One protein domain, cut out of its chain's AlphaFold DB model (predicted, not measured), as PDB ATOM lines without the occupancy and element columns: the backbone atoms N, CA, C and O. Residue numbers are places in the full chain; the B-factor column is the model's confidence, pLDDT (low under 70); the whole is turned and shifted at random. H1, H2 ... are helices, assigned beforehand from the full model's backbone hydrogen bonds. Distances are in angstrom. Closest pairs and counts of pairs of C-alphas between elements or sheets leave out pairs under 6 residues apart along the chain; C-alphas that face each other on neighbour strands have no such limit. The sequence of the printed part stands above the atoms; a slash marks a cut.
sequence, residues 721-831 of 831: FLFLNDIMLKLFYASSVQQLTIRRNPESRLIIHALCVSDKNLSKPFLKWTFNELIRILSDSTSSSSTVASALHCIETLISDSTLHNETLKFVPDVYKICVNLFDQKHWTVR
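AT A GLANCE: This is residues 721 to 831 of the 831 residues of the protein "uncharacterized protein LOC115875975 isoform X2" of Sitophilus oryzae (UniProt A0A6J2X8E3). Four helices, H1 to H4, form an up-and-down bundle, each running against the one before; part of H6 packs on H3, short H5 sits at the corner after H4, and residues 738 to 744 stick out. The printed part has 111 residues with six named helices, H1 to H6 in chain order, and no named strand: all helix. It is compact, with radius of gyration of the C-alphas 13.8 A, spanning 40 by 27 by 24 A.

HOW THE PARTS SIT: H1, residues 721 to 732, and H2, residues 747 to 757, form a hairpin; their closest C-alphas, Ile 727 and Ser 748, are 6.4 A apart. H2 and H3, residues 765 to 779, form another, closest at C-alphas 756 and 767, 5.0 A. H4, residues 785 to 799, is the hub and forms a hairpin with H3, closest at C-alphas 778 and 788, 5.6 A. H5, residues 805 to 808, touches H4 only at the corner, closest at C-alphas 799 and 805, 5.7 A. H6, residues 812 to 823, touches H3 with residues 814 to 818 alone, closest at C-alphas 818 and 779, 6.8 A. Every O i to N i+4 pair is within hydrogen-bond range in H1, H3, H4 and H6, and 6 of 7 in H2; H5 is too short for one.

IN THESE COORDINATES: H1 begins at C-alpha 721 (177.678, 199.198, 256.347); H6 ends at C-alpha 823 (168.239, 179.220, 232.780). H3 and H4 each span 20.9 A.

THE WHOLE: The printed part has no cut. The H1 to H2 link is long, 14 residues. Residues 733 to 747 and 823 to 831 have pLDDT under 70.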
ATOM      1  N   PHE A 721     177.377 200.622 256.470       84.88
ATOM      2  CA  PHE A 721     177.678 199.198 256.347       84.88
ATOM      3  C   PHE A 721     176.652 198.340 257.093       84.88
ATOM      4  O   PHE A 721     176.101 197.408 256.509       84.88
ATOM      5  N   LEU A 722     176.336 198.692 258.345       87.38
ATOM      6  CA  LEU A 722     175.282 198.026 259.119       87.38
ATOM      7  C   LEU A 722     173.928 198.135 258.415       87.38
ATOM      8  O   LEU A 722     173.225 197.141 258.255       87.38
ATOM      9  N   PHE A 723     173.607 199.325 257.915       89.00
ATOM     10  CA  PHE A 723     172.376 199.576 257.184       89.00
ATOM     11  C   PHE A 723     172.295 198.759 255.885       89.00
ATOM     12  O   PHE A 723     171.271 198.139 255.615       89.00
ATOM     13  N   LEU A 724     173.374 198.688 255.099       88.75
ATOM     14  CA  LEU A 724     173.439 197.845 253.904       88.75
ATOM     15  C   LEU A 724     173.239 196.361 254.250       88.75
ATOM     16  O   LEU A 724     172.496 195.666 253.557       88.75
ATOM     17  N   ASN A 725     173.866 195.887 255.329       87.00
ATOM     18  CA  ASN A 725     173.714 194.516 255.798       87.00
ATOM     19  C   ASN A 725     172.259 194.205 256.183       87.00
ATOM     20  O   ASN A 725     171.711 193.202 255.728       87.00
ATOM     21  N   ASP A 726     171.598 195.093 256.926       87.12
ATOM     22  CA  ASP A 726     170.182 194.945 257.284       87.12
ATOM     23  C   ASP A 726     169.285 194.852 256.039       87.12
ATOM     24  O   ASP A 726     168.386 194.011 255.967       87.12
ATOM     25  N   ILE A 727     169.541 195.685 255.027       87.56
ATOM     26  CA  ILE A 727     168.779 195.685 253.770       87.56
ATOM     27  C   ILE A 727     169.022 194.403 252.962       87.56
ATOM     28  O   ILE A 727     168.076 193.846 252.402       87.56
ATOM     29  N   MET A 728     170.254 193.889 252.931       83.62
ATOM     30  CA  MET A 728     170.559 192.609 252.280       83.62
ATOM     31  C   MET A 728     169.913 191.422 252.994       83.62
ATOM     32  O   MET A 728     169.392 190.526 252.330       83.62
ATOM     33  N   LEU A 729     169.877 191.426 254.331       83.00
ATOM     34  CA  LEU A 729     169.162 190.407 255.103       83.00
ATOM     35  C   LEU A 729     167.661 190.437 254.791       83.00
ATOM     36  O   LEU A 729     167.061 189.383 254.589       83.00
ATOM     37  N   LYS A 730     167.051 191.621 254.666       78.44
ATOM     38  CA  LYS A 730     165.645 191.739 254.235       78.44
ATOM     39  C   LYS A 730     165.408 191.176 252.833       78.44
ATOM     40  O   LYS A 730     164.385 190.534 252.619       78.44
ATOM     41  N   LEU A 731     166.336 191.389 251.896       76.31
ATOM     42  CA  LEU A 731     166.266 190.796 250.555       76.31
ATOM     43  C   LEU A 731     166.348 189.264 250.627       76.31
ATOM     44  O   LEU A 731     165.590 188.579 249.942       76.31
ATOM     45  N   PHE A 732     167.221 188.732 251.486       73.12
ATOM     46  CA  PHE A 732     167.401 187.294 251.684       73.12
ATOM     47  C   PHE A 732     166.159 186.620 252.287       73.12
ATOM     48  O   PHE A 732     165.705 185.595 251.776       73.12
ATOM     49  N   TYR A 733     165.574 187.226 253.326       69.38
ATOM     50  CA  TYR A 733     164.416 186.705 254.063       69.38
ATOM     51  C   TYR A 733     163.052 187.164 253.521       69.38
ATOM     52  O   TYR A 733     162.033 186.958 254.182       69.38
ATOM     53  N   ALA A 734     163.000 187.798 252.345       62.53
ATOM     54  CA  ALA A 734     161.747 188.276 251.769       62.53
ATOM     55  C   ALA A 734     160.754 187.111 251.583       62.53
ATOM     56  O   ALA A 734     161.003 186.173 250.825       62.53
ATOM     57  N   SER A 735     159.617 187.162 252.282       52.53
ATOM     58  CA  SER A 735     158.594 186.113 252.219       52.53
ATOM     59  C   SER A 735     158.008 185.982 250.810       52.53
ATOM     60  O   SER A 735     157.710 186.988 250.160       52.53
ATOM     61  N   SER A 736     157.757 184.747 250.373       48.88
ATOM     62  CA  SER A 736     157.091 184.416 249.110       48.88
ATOM     63  C   SER A 736     155.613 184.845 249.122       48.88
ATOM     64  O   SER A 736     154.724 184.040 249.404       48.88
ATOM     65  N   VAL A 737     155.309 186.117 248.849       42.97
ATOM     66  CA  VAL A 737     153.916 186.581 248.733       42.97
ATOM     67  C   VAL A 737     153.339 186.158 247.371       42.97
ATOM     68  O   VAL A 737     153.846 186.531 246.316       42.97
ATOM     69  N   GLN A 738     152.260 185.368 247.411       38.28
ATOM     70  CA  GLN A 738     151.653 184.598 246.308       38.28
ATOM     71  C   GLN A 738     150.860 185.391 245.241       38.28
ATOM     72  O   GLN A 738     150.143 184.787 244.447       38.28
ATOM     73  N   GLN A 739     150.980 186.717 245.140       33.44
ATOM     74  CA  GLN A 739     150.309 187.486 244.075       33.44
ATOM     75  C   GLN A 739     151.300 188.334 243.276       33.44
ATOM     76  O   GLN A 739     151.330 189.560 243.339       33.44
ATOM     77  N   LEU A 740     152.104 187.649 242.462       36.44
ATOM     78  CA  LEU A 740     152.963 188.256 241.452       36.44
ATOM     79  C   LEU A 740     152.137 188.659 240.221       36.44
ATOM     80  O   LEU A 740     152.235 188.058 239.154       36.44
ATOM     81  N   THR A 741     151.399 189.766 240.319       32.09
ATOM     82  CA  THR A 741     151.473 190.699 239.189       32.09
ATOM     83  C   THR A 741     152.836 191.362 239.308       32.09
ATOM     84  O   THR A 741     153.076 192.197 240.178       32.09
ATOM     85  N   ILE A 742     153.778 190.884 238.491       37.75
ATOM     86  CA  ILE A 742     155.179 191.310 238.438       37.75
ATOM     87  C   ILE A 742     155.233 192.814 238.143       37.75
ATOM     88  O   ILE A 742     155.331 193.238 236.996       37.75
ATOM     89  N   ARG A 743     155.125 193.634 239.189       39.59
ATOM     90  CA  ARG A 743     155.640 195.005 239.237       39.59
ATOM     91  C   ARG A 743     156.193 195.399 240.606       39.59
ATOM     92  O   ARG A 743     156.862 196.426 240.648       39.59
ATOM     93  N   ARG A 744     155.968 194.654 241.703       44.22
ATOM     94  CA  ARG A 744     156.349 195.124 243.051       44.22
ATOM     95  C   ARG A 744     156.817 194.053 244.055       44.22
ATOM     96  O   ARG A 744     156.136 193.797 245.032       44.22
ATOM     97  N   ASN A 745     158.009 193.486 243.852       50.44
ATOM     98  CA  ASN A 745     158.954 193.351 244.977       50.44
ATOM     99  C   ASN A 745     160.398 193.891 244.681       50.44
ATOM    100  O   ASN A 745     161.371 193.144 244.781       50.44
ATOM    101  N   PRO A 746     160.556 195.163 244.228       52.91
ATOM    102  CA  PRO A 746     161.818 195.789 243.822       52.91
ATOM    103  C   PRO A 746     162.391 196.837 244.797       52.91
ATOM    104  O   PRO A 746     163.308 197.554 244.419       52.91
ATOM    105  N   GLU A 747     161.844 197.048 245.990       62.59
ATOM    106  CA  GLU A 747     162.066 198.323 246.695       62.59
ATOM    107  C   GLU A 747     163.414 198.401 247.438       62.59
ATOM    108  O   GLU A 747     164.136 199.390 247.280       62.59
ATOM    109  N   SER A 748     163.864 197.319 248.082       74.44
ATOM    110  CA  SER A 748     165.219 197.230 248.660       74.44
ATOM    111  C   SER A 748     166.331 197.439 247.623       74.44
ATOM    112  O   SER A 748     167.395 197.957 247.958       74.44
ATOM    113  N   ARG A 749     166.081 197.126 246.340       80.31
ATOM    114  CA  ARG A 749     167.063 197.327 245.259       80.31
ATOM    115  C   ARG A 749     167.410 198.798 245.049       80.31
ATOM    116  O   ARG A 749     168.545 199.104 244.710       80.31
ATOM    117  N   LEU A 750     166.449 199.704 245.256       85.12
ATOM    118  CA  LEU A 750     166.665 201.146 245.110       85.12
ATOM    119  C   LEU A 750     167.494 201.699 246.272       85.12
ATOM    120  O   LEU A 750     168.287 202.614 246.076       85.12
ATOM    121  N   ILE A 751     167.356 201.108 247.461       88.69
ATOM    122  CA  ILE A 751     168.179 201.432 248.631       88.69
ATOM    123  C   ILE A 751     169.620 200.957 248.409       88.69
ATOM    124  O   ILE A 751     170.560 201.729 248.590       88.69
ATOM    125  N   ILE A 752     169.794 199.711 247.953       89.12
ATOM    126  CA  ILE A 752     171.103 199.134 247.608       89.12
ATOM    127  C   ILE A 752     171.779 199.954 246.502       89.12
ATOM    128  O   ILE A 752     172.946 200.322 246.618       89.12
ATOM    129  N   HIS A 753     171.035 200.296 245.448       90.00
ATOM    130  CA  HIS A 753     171.507 201.170 244.375       90.00
ATOM    131  C   HIS A 753     171.967 202.526 244.915       90.00
ATOM    132  O   HIS A 753     173.087 202.942 244.620       90.00
ATOM    133  N   ALA A 754     171.178 203.167 245.783       90.56
ATOM    134  CA  ALA A 754     171.548 204.445 246.381       90.56
ATOM    135  C   ALA A 754     172.841 204.368 247.215       90.56
ATOM    136  O   ALA A 754     173.685 205.264 247.128       90.56
ATOM    137  N   LEU A 755     173.039 203.289 247.980       90.19
ATOM    138  CA  LEU A 755     174.266 203.035 248.749       90.19
ATOM    139  C   LEU A 755     175.491 202.849 247.844       90.19
ATOM    140  O   LEU A 755     176.537 203.435 248.106       90.19
ATOM    141  N   CYS A 756     175.354 202.099 246.750       89.62
ATOM    142  CA  CYS A 756     176.436 201.863 245.792       89.62
ATOM    143  C   CYS A 756     176.804 203.111 244.972       89.62
ATOM    144  O   CYS A 756     177.984 203.381 244.737       89.62
ATOM    145  N   VAL A 757     175.808 203.881 244.523       89.06
ATOM    146  CA  VAL A 757     176.022 205.112 243.742       89.06
ATOM    147  C   VAL A 757     176.645 206.208 244.601       89.06
ATOM    148  O   VAL A 757     177.572 206.882 244.154       89.06
ATOM    149  N   SER A 758     176.186 206.356 245.847       87.12
ATOM    150  CA  SER A 758     176.687 207.373 246.782       87.12
ATOM    151  C   SER A 758     178.086 207.087 247.344       87.12
ATOM    152  O   SER A 758     178.589 207.885 248.128       87.12
ATOM    153  N   ASP A 759     178.737 205.984 246.970       85.62
ATOM    154  CA  ASP A 759     180.122 205.680 247.335       85.62
ATOM    155  C   ASP A 759     181.098 206.337 246.345       85.62
ATOM    156  O   ASP A 759     181.229 205.876 245.217       85.62
ATOM    157  N   LYS A 760     181.800 207.414 246.716       79.69
ATOM    158  CA  LYS A 760     182.815 208.041 245.837       79.69
ATOM    159  C   LYS A 760     184.217 207.441 245.980       79.69
ATOM    160  O   LYS A 760     185.138 207.924 245.324       79.69
ATOM    161  N   ASN A 761     184.417 206.411 246.804       77.69
ATOM    162  CA  ASN A 761     185.723 205.765 246.899       77.69
ATOM    163  C   ASN A 761     186.073 205.087 245.562       77.69
ATOM    164  O   ASN A 761     185.253 204.368 244.989       77.69
ATOM    165  N   LEU A 762     187.306 205.285 245.084       77.12
ATOM    166  CA  LEU A 762     187.817 204.670 243.855       77.12
ATOM    167  C   LEU A 762     187.717 203.139 243.880       77.12
ATOM    168  O   LEU A 762     187.501 202.530 242.839       77.12
ATOM    169  N   SER A 763     187.846 202.510 245.052       76.00
ATOM    170  CA  SER A 763     187.737 201.053 245.184       76.00
ATOM    171  C   SER A 763     186.298 200.539 245.305       76.00
ATOM    172  O   SER A 763     186.121 199.327 245.427       76.00
ATOM    173  N   LYS A 764     185.297 201.435 245.345       84.62
ATOM    174  CA  LYS A 764     183.857 201.143 245.488       84.62
ATOM    175  C   LYS A 764     183.542 199.965 246.440       84.62
ATOM    176  O   LYS A 764     182.938 198.973 246.012       84.62
ATOM    177  N   PRO A 765     183.976 200.001 247.716       84.38
ATOM    178  CA  PRO A 765     183.815 198.883 248.650       84.38
ATOM    179  C   PRO A 765     182.357 198.438 248.829       84.38
ATOM    180  O   PRO A 765     182.112 197.232 248.901       84.38
ATOM    181  N   PHE A 766     181.392 199.367 248.841       86.69
ATOM    182  CA  PHE A 766     179.971 199.024 248.983       86.69
ATOM    183  C   PHE A 766     179.449 198.249 247.769       86.69
ATOM    184  O   PHE A 766     178.748 197.250 247.930       86.69
ATOM    185  N   LEU A 767     179.855 198.647 246.558       90.38
ATOM    186  CA  LEU A 767     179.517 197.940 245.322       90.38
ATOM    187  C   LEU A 767     180.114 196.532 245.311       90.38
ATOM    188  O   LEU A 767     179.410 195.569 245.023       90.38
ATOM    189  N   LYS A 768     181.400 196.404 245.661       89.38
ATOM    190  CA  LYS A 768     182.101 195.115 245.682       89.38
ATOM    191  C   LYS A 768     181.475 194.144 246.680       89.38
ATOM    192  O   LYS A 768     181.245 192.990 246.335       89.38
ATOM    193  N   TRP A 769     181.188 194.605 247.897       89.94
ATOM    194  CA  TRP A 769     180.526 193.784 248.909       89.94
ATOM    195  C   TRP A 769     179.122 193.367 248.452       89.94
ATOM    196  O   TRP A 769     178.791 192.186 248.491       89.94
ATOM    197  N   THR A 770     178.348 194.309 247.905       91.12
ATOM    198  CA  THR A 770     177.004 194.046 247.373       91.12
ATOM    199  C   THR A 770     177.030 192.996 246.263       91.12
ATOM    200  O   THR A 770     176.259 192.045 246.308       91.12
ATOM    201  N   PHE A 771     177.928 193.123 245.280       90.56
ATOM    202  CA  PHE A 771     178.046 192.144 244.194       90.56
ATOM    203  C   PHE A 771     178.459 190.764 244.697       90.56
ATOM    204  O   PHE A 771     177.887 189.776 244.248       90.56
ATOM    205  N   ASN A 772     179.395 190.684 245.646       89.62
ATOM    206  CA  ASN A 772     179.794 189.409 246.238       89.62
ATOM    207  C   ASN A 772     178.614 188.713 246.930       89.62
ATOM    208  O   ASN A 772     178.408 187.517 246.732       89.62
ATOM    209  N   GLU A 773     177.812 189.456 247.694       89.25
ATOM    210  CA  GLU A 773     176.628 188.910 248.359       89.25
ATOM    211  C   GLU A 773     175.521 188.529 247.370       89.25
ATOM    212  O   GLU A 773     174.927 187.463 247.497       89.25
ATOM    213  N   LEU A 774     175.270 189.341 246.338       89.94
ATOM    214  CA  LEU A 774     174.301 189.003 245.291       89.94
ATOM    215  C   LEU A 774     174.733 187.749 244.516       89.94
ATOM    216  O   LEU A 774     173.919 186.857 244.302       89.94
ATOM    217  N   ILE A 775     176.015 187.631 244.161       89.06
ATOM    218  CA  ILE A 775     176.586 186.433 243.523       89.06
ATOM    219  C   ILE A 775     176.461 185.212 244.440       89.06
ATOM    220  O   ILE A 775     176.095 184.133 243.967       89.06
ATOM    221  N   ARG A 776     176.709 185.375 245.748       87.56
ATOM    222  CA  ARG A 776     176.505 184.318 246.749       87.56
ATOM    223  C   ARG A 776     175.052 183.855 246.765       87.56
ATOM    224  O   ARG A 776     174.821 182.655 246.698       87.56
ATOM    225  N   ILE A 777     174.090 184.781 246.773       86.00
ATOM    226  CA  ILE A 777     172.653 184.468 246.721       86.00
ATOM    227  C   ILE A 777     172.301 183.673 245.459       86.00
ATOM    228  O   ILE A 777     171.579 182.683 245.557       86.00
ATOM    229  N   LEU A 778     172.806 184.082 244.290       84.00
ATOM    230  CA  LEU A 778     172.530 183.384 243.030       84.00
ATOM    231  C   LEU A 778     173.182 181.994 242.949       84.00
ATOM    232  O   LEU A 778     172.675 181.125 242.245       84.00
ATOM    233  N   SER A 779     174.312 181.802 243.632       82.19
ATOM    234  CA  SER A 779     175.075 180.545 243.624       82.19
ATOM    235  C   SER A 779     174.622 179.560 244.705       82.19
ATOM    236  O   SER A 779     174.972 178.382 244.648       82.19
ATOM    237  N   ASP A 780     173.879 180.030 245.706       83.19
ATOM    238  CA  ASP A 780     173.384 179.220 246.814       83.19
ATOM    239  C   ASP A 780     172.140 178.427 246.392       83.19
ATOM    240  O   ASP A 780     171.073 178.982 246.127       83.19
ATOM    241  N   SER A 781     172.266 177.097 246.371       76.38
ATOM    242  CA  SER A 781     171.177 176.174 246.031       76.38
ATOM    243  C   SER A 781     170.009 176.192 247.024       76.38
ATOM    244  O   SER A 781     168.966 175.607 246.738       76.38
ATOM    245  N   THR A 782     170.178 176.804 248.199       80.31
ATOM    246  CA  THR A 782     169.129 176.939 249.223       80.31
ATOM    247  C   THR A 782     168.320 178.233 249.094       80.31
ATOM    248  O   THR A 782     167.273 178.365 249.733       80.31
ATOM    249  N   SER A 783     168.749 179.169 248.238       79.06
ATOM    250  CA  SER A 783     168.029 180.415 247.968       79.06
ATOM    251  C   SER A 783     166.665 180.153 247.326       79.06
ATOM    252  O   SER A 783     166.541 179.418 246.345       79.06
ATOM    253  N   SER A 784     165.619 180.813 247.832       76.44
ATOM    254  CA  SER A 784     164.286 180.743 247.221       76.44
ATOM    255  C   SER A 784     164.270 181.407 245.836       76.44
ATOM    256  O   SER A 784     164.987 182.381 245.603       76.44
ATOM    257  N   SER A 785     163.400 180.960 244.920       73.38
ATOM    258  CA  SER A 785     163.271 181.582 243.589       73.38
ATOM    259  C   SER A 785     162.922 183.074 243.659       73.38
ATOM    260  O   SER A 785     163.381 183.850 242.825       73.38
ATOM    261  N   SER A 786     162.162 183.503 244.676       71.75
ATOM    262  CA  SER A 786     161.899 184.924 244.940       71.75
ATOM    263  C   SER A 786     163.165 185.689 245.319       71.75
ATOM    264  O   SER A 786     163.393 186.775 244.794       71.75
ATOM    265  N   THR A 787     164.014 185.109 246.171       77.38
ATOM    266  CA  THR A 787     165.291 185.709 246.584       77.38
ATOM    267  C   THR A 787     166.243 185.834 245.392       77.38
ATOM    268  O   THR A 787     166.827 186.896 245.175       77.38
ATOM    269  N   VAL A 788     166.338 184.785 244.565       79.19
ATOM    270  CA  VAL A 788     167.136 184.782 243.327       79.19
ATOM    271  C   VAL A 788     166.627 185.847 242.347       79.19
ATOM    272  O   VAL A 788     167.422 186.621 241.818       79.19
ATOM    273  N   ALA A 789     165.310 185.961 242.149       76.00
ATOM    274  CA  ALA A 789     164.722 186.968 241.262       76.00
ATOM    275  C   ALA A 789     164.991 188.402 241.752       76.00
ATOM    276  O   ALA A 789     165.360 189.275 240.963       76.00
ATOM    277  N   SER A 790     164.861 188.655 243.057       75.06
ATOM    278  CA  SER A 790     165.199 189.949 243.657       75.06
ATOM    279  C   SER A 790     166.685 190.280 243.507       75.06
ATOM    280  O   SER A 790     167.017 191.426 243.192       75.06
ATOM    281  N   ALA A 791     167.578 189.298 243.669       83.75
ATOM    282  CA  ALA A 791     169.011 189.485 243.465       83.75
ATOM    283  C   ALA A 791     169.349 189.823 242.004       83.75
ATOM    284  O   ALA A 791     170.081 190.783 241.757       83.75
ATOM    285  N   LEU A 792     168.751 189.123 241.033       81.12
ATOM    286  CA  LEU A 792     168.907 189.424 239.604       81.12
ATOM    287  C   LEU A 792     168.443 190.844 239.262       81.12
ATOM    288  O   LEU A 792     169.161 191.574 238.585       81.12
ATOM    289  N   HIS A 793     167.299 191.285 239.789       79.31
ATOM    290  CA  HIS A 793     166.821 192.656 239.589       79.31
ATOM    291  C   HIS A 793     167.714 193.723 240.239       79.31
ATOM    292  O   HIS A 793     167.781 194.852 239.741       79.31
ATOM    293  N   CYS A 794     168.389 193.405 241.349       84.19
ATOM    294  CA  CYS A 794     169.396 194.292 241.936       84.19
ATOM    295  C   CYS A 794     170.621 194.403 241.026       84.19
ATOM    296  O   CYS A 794     171.059 195.513 240.737       84.19
ATOM    297  N   ILE A 795     171.131 193.270 240.535       86.44
ATOM    298  CA  ILE A 795     172.268 193.222 239.606       86.44
ATOM    299  C   ILE A 795     171.952 193.995 238.325       86.44
ATOM    300  O   ILE A 795     172.746 194.836 237.919       86.44
ATOM    301  N   GLU A 796     170.780 193.762 237.729       83.69
ATOM    302  CA  GLU A 796     170.284 194.496 236.559       83.69
ATOM    303  C   GLU A 796     170.347 196.010 236.802       83.69
ATOM    304  O   GLU A 796     170.980 196.738 236.041       83.69
ATOM    305  N   THR A 797     169.776 196.475 237.919       84.44
ATOM    306  CA  THR A 797     169.745 197.903 238.274       84.44
ATOM    307  C   THR A 797     171.153 198.490 238.435       84.44
ATOM    308  O   THR A 797     171.399 199.611 237.996       84.44
ATOM    309  N   LEU A 798     172.082 197.748 239.045       86.62
ATOM    310  CA  LEU A 798     173.462 198.199 239.257       86.62
ATOM    311  C   LEU A 798     174.272 198.236 237.951       86.62
ATOM    312  O   LEU A 798     175.023 199.184 237.743       86.62
ATOM    313  N   ILE A 799     174.120 197.237 237.073       84.62
ATOM    314  CA  ILE A 799     174.829 197.160 235.780       84.62
ATOM    315  C   ILE A 799     174.306 198.213 234.796       84.62
ATOM    316  O   ILE A 799     175.083 198.785 234.030       84.62
ATOM    317  N   SER A 800     172.992 198.466 234.796       80.31
ATOM    318  CA  SER A 800     172.364 199.460 233.918       80.31
ATOM    319  C   SER A 800     172.707 200.907 234.284       80.31
ATOM    320  O   SER A 800     172.447 201.808 233.484       80.31
ATOM    321  N   ASP A 801     173.286 201.160 235.460       79.25
ATOM    322  CA  ASP A 801     173.699 202.501 235.860       79.25
ATOM    323  C   ASP A 801     175.050 202.880 235.233       79.25
ATOM    324  O   ASP A 801     176.098 202.299 235.529       79.25
ATOM    325  N   SER A 802     175.042 203.908 234.382       79.19
ATOM    326  CA  SER A 802     176.239 204.381 233.679       79.19
ATOM    327  C   SER A 802     177.339 204.896 234.614       79.19
ATOM    328  O   SER A 802     178.513 204.861 234.241       79.19
ATOM    329  N   THR A 803     176.999 205.332 235.832       78.62
ATOM    330  CA  THR A 803     177.969 205.806 236.833       78.62
ATOM    331  C   THR A 803     178.710 204.665 237.529       78.62
ATOM    332  O   THR A 803     179.818 204.867 238.030       78.62
ATOM    333  N   LEU A 804     178.128 203.462 237.543       81.38
ATOM    334  CA  LEU A 804     178.723 202.259 238.129       81.38
ATOM    335  C   LEU A 804     179.311 201.317 237.073       81.38
ATOM    336  O   LEU A 804     180.114 200.448 237.419       81.38
ATOM    337  N   HIS A 805     178.962 201.513 235.798       79.31
ATOM    338  CA  HIS A 805     179.249 200.608 234.686       79.31
ATOM    339  C   HIS A 805     180.667 200.020 234.704       79.31
ATOM    340  O   HIS A 805     180.823 198.805 234.815       79.31
ATOM    341  N   ASN A 806     181.704 200.866 234.698       79.81
ATOM    342  CA  ASN A 806     183.104 200.427 234.644       79.81
ATOM    343  C   ASN A 806     183.503 199.493 235.796       79.81
ATOM    344  O   ASN A 806     184.291 198.568 235.603       79.81
ATOM    345  N   GLU A 807     182.954 199.720 236.989       85.50
ATOM    346  CA  GLU A 807     183.237 198.896 238.164       85.50
ATOM    347  C   GLU A 807     182.394 197.618 238.179       85.50
ATOM    348  O   GLU A 807     182.875 196.569 238.606       85.50
ATOM    349  N   THR A 808     181.176 197.661 237.629       84.75
ATOM    350  CA  THR A 808     180.329 196.468 237.474       84.75
ATOM    351  C   THR A 808     180.827 195.493 236.403       84.75
ATOM    352  O   THR A 808     180.635 194.287 236.558       84.75
ATOM    353  N   LEU A 809     181.534 195.966 235.362       81.50
ATOM    354  CA  LEU A 809     182.065 195.125 234.272       81.50
ATOM    355  C   LEU A 809     182.938 193.965 234.772       81.50
ATOM    356  O   LEU A 809     182.948 192.895 234.168       81.50
ATOM    357  N   LYS A 810     183.630 194.154 235.901       85.31
ATOM    358  CA  LYS A 810     184.491 193.135 236.522       85.31
ATOM    359  C   LYS A 810     183.708 191.901 236.992       85.31
ATOM    360  O   LYS A 810     184.283 190.822 237.048       85.31
ATOM    361  N   PHE A 811     182.416 192.049 237.293       84.31
ATOM    362  CA  PHE A 811     181.546 190.980 237.798       84.31
ATOM    363  C   PHE A 811     180.692 190.325 236.699       84.31
ATOM    364  O   PHE A 811     180.146 189.243 236.908       84.31
ATOM    365  N   VAL A 812     180.580 190.950 235.518       81.00
ATOM    366  CA  VAL A 812     179.732 190.475 234.405       81.00
ATOM    367  C   VAL A 812     180.041 189.032 233.978       81.00
ATOM    368  O   VAL A 812     179.083 188.281 233.786       81.00
ATOM    369  N   PRO A 813     181.312 188.585 233.861       84.12
ATOM    370  CA  PRO A 813     181.603 187.202 233.486       84.12
ATOM    371  C   PRO A 813     181.033 186.165 234.464       84.12
ATOM    372  O   PRO A 813     180.554 185.117 234.029       84.12
ATOM    373  N   ASP A 814     181.062 186.454 235.766       82.38
ATOM    374  CA  ASP A 814     180.567 185.540 236.799       82.38
ATOM    375  C   ASP A 814     179.039 185.539 236.850       82.38
ATOM    376  O   ASP A 814     178.424 184.473 236.865       82.38
ATOM    377  N   VAL A 815     178.419 186.721 236.755       82.31
ATOM    378  CA  VAL A 815     176.959 186.859 236.629       82.31
ATOM    379  C   VAL A 815     176.446 186.089 235.411       82.31
ATOM    380  O   VAL A 815     175.482 185.339 235.530       82.31
ATOM    381  N   TYR A 816     177.106 186.212 234.254       80.62
ATOM    382  CA  TYR A 816     176.706 185.513 233.030       80.62
ATOM    383  C   TYR A 816     176.711 183.991 233.206       80.62
ATOM    384  O   TYR A 816     175.719 183.336 232.887       80.62
ATOM    385  N   LYS A 817     177.792 183.425 233.762       81.75
ATOM    386  CA  LYS A 817     177.890 181.979 234.022       81.75
ATOM    387  C   LYS A 817     176.774 181.489 234.941       81.75
ATOM    388  O   LYS A 817     176.174 180.452 234.675       81.75
ATOM    389  N   ILE A 818     176.491 182.234 236.009       80.31
ATOM    390  CA  ILE A 818     175.449 181.864 236.969       80.31
ATOM    391  C   ILE A 818     174.062 181.954 236.322       80.31
ATOM    392  O   ILE A 818     173.263 181.035 236.480       80.31
ATOM    393  N   CYS A 819     173.788 182.998 235.534       74.38
ATOM    394  CA  CYS A 819     172.527 183.138 234.805       74.38
ATOM    395  C   CYS A 819     172.294 181.997 233.804       74.38
ATOM    396  O   CYS A 819     171.189 181.468 233.764       74.38
ATOM    397  N   VAL A 820     173.315 181.576 233.046       78.81
ATOM    398  CA  VAL A 820     173.211 180.412 232.140       78.81
ATOM    399  C   VAL A 820     172.800 179.157 232.917       78.81
ATOM    400  O   VAL A 820     171.821 178.512 232.557       78.81
ATOM    401  N   ASN A 821     173.460 178.881 234.046       74.88
ATOM    402  CA  ASN A 821     173.123 177.735 234.897       74.88
ATOM    403  C   ASN A 821     171.708 177.827 235.501       74.88
ATOM    404  O   ASN A 821     171.055 176.805 235.708       74.88
ATOM    405  N   LEU A 822     171.229 179.037 235.810       71.50
ATOM    406  CA  LEU A 822     169.863 179.269 236.290       71.50
ATOM    407  C   LEU A 822     168.825 179.046 235.179       71.50
ATOM    408  O   LEU A 822     167.755 178.504 235.455       71.50
ATOM    409  N   PHE A 823     169.130 179.414 233.931       67.00
ATOM    410  CA  PHE A 823     168.239 179.220 232.780       67.00
ATOM    411  C   PHE A 823     168.102 177.759 232.348       67.00
ATOM    412  O   PHE A 823     167.063 177.385 231.807       67.00
ATOM    413  N   ASP A 824     169.085 176.916 232.661       65.25
ATOM    414  CA  ASP A 824     168.983 175.464 232.475       65.25
ATOM    415  C   ASP A 824     167.978 174.804 233.450       65.25
ATOM    416  O   ASP A 824     167.609 173.634 233.288       65.25
ATOM    417  N   GLN A 825     167.479 175.533 234.459       65.00
ATOM    418  CA  GLN A 825     166.472 175.041 235.404       65.00
ATOM    419  C   GLN A 825     165.037 175.265 234.886       65.00
ATOM    420  O   GLN A 825     164.637 176.374 234.543       65.00
ATOM    421  N   LYS A 826     164.202 174.213 234.928       48.66
ATOM    422  CA  LYS A 826     162.847 174.136 234.323       48.66
ATOM    423  C   LYS A 826     161.799 175.173 234.782       48.66
ATOM    424  O   LYS A 826     160.693 175.167 234.248       48.66
ATOM    425  N   HIS A 827     162.088 176.018 235.770       58.56
ATOM    426  CA  HIS A 827     161.097 176.889 236.422       58.56
ATOM    427  C   HIS A 827     161.259 178.389 236.124       58.56
ATOM    428  O   HIS A 827     160.486 179.191 236.647       58.56
ATOM    429  N   TRP A 828     162.208 178.779 235.266       58.50
ATOM    430  CA  TRP A 828     162.435 180.177 234.889       58.50
ATOM    431  C   TRP A 828     161.894 180.480 233.488       58.50
ATOM    432  O   TRP A 828     162.145 179.750 232.536       58.50
ATOM    433  N   THR A 829     161.143 181.575 233.350       52.31
ATOM    434  CA  THR A 829     160.715 182.100 232.044       52.31
ATOM    435  C   THR A 829     161.631 183.258 231.659       52.31
ATOM    436  O   THR A 829     161.577 184.315 232.287       52.31
ATOM    437  N   VAL A 830     162.475 183.060 230.647       51.84
ATOM    438  CA  VAL A 830     163.326 184.117 230.074       51.84
ATOM    439  C   VAL A 830     162.446 185.020 229.203       51.84
ATOM    440  O   VAL A 830     161.721 184.511 228.347       51.84
ATOM    441  N   ARG A 831     162.452 186.333 229.458       42.75
ATOM    442  CA  ARG A 831     161.708 187.344 228.688       42.75
ATOM    443  C   ARG A 831     162.634 188.206 227.857       42.75
ATOM    444  O   ARG A 831     163.703 188.566 228.396       42.75
TER     445      ARG A 831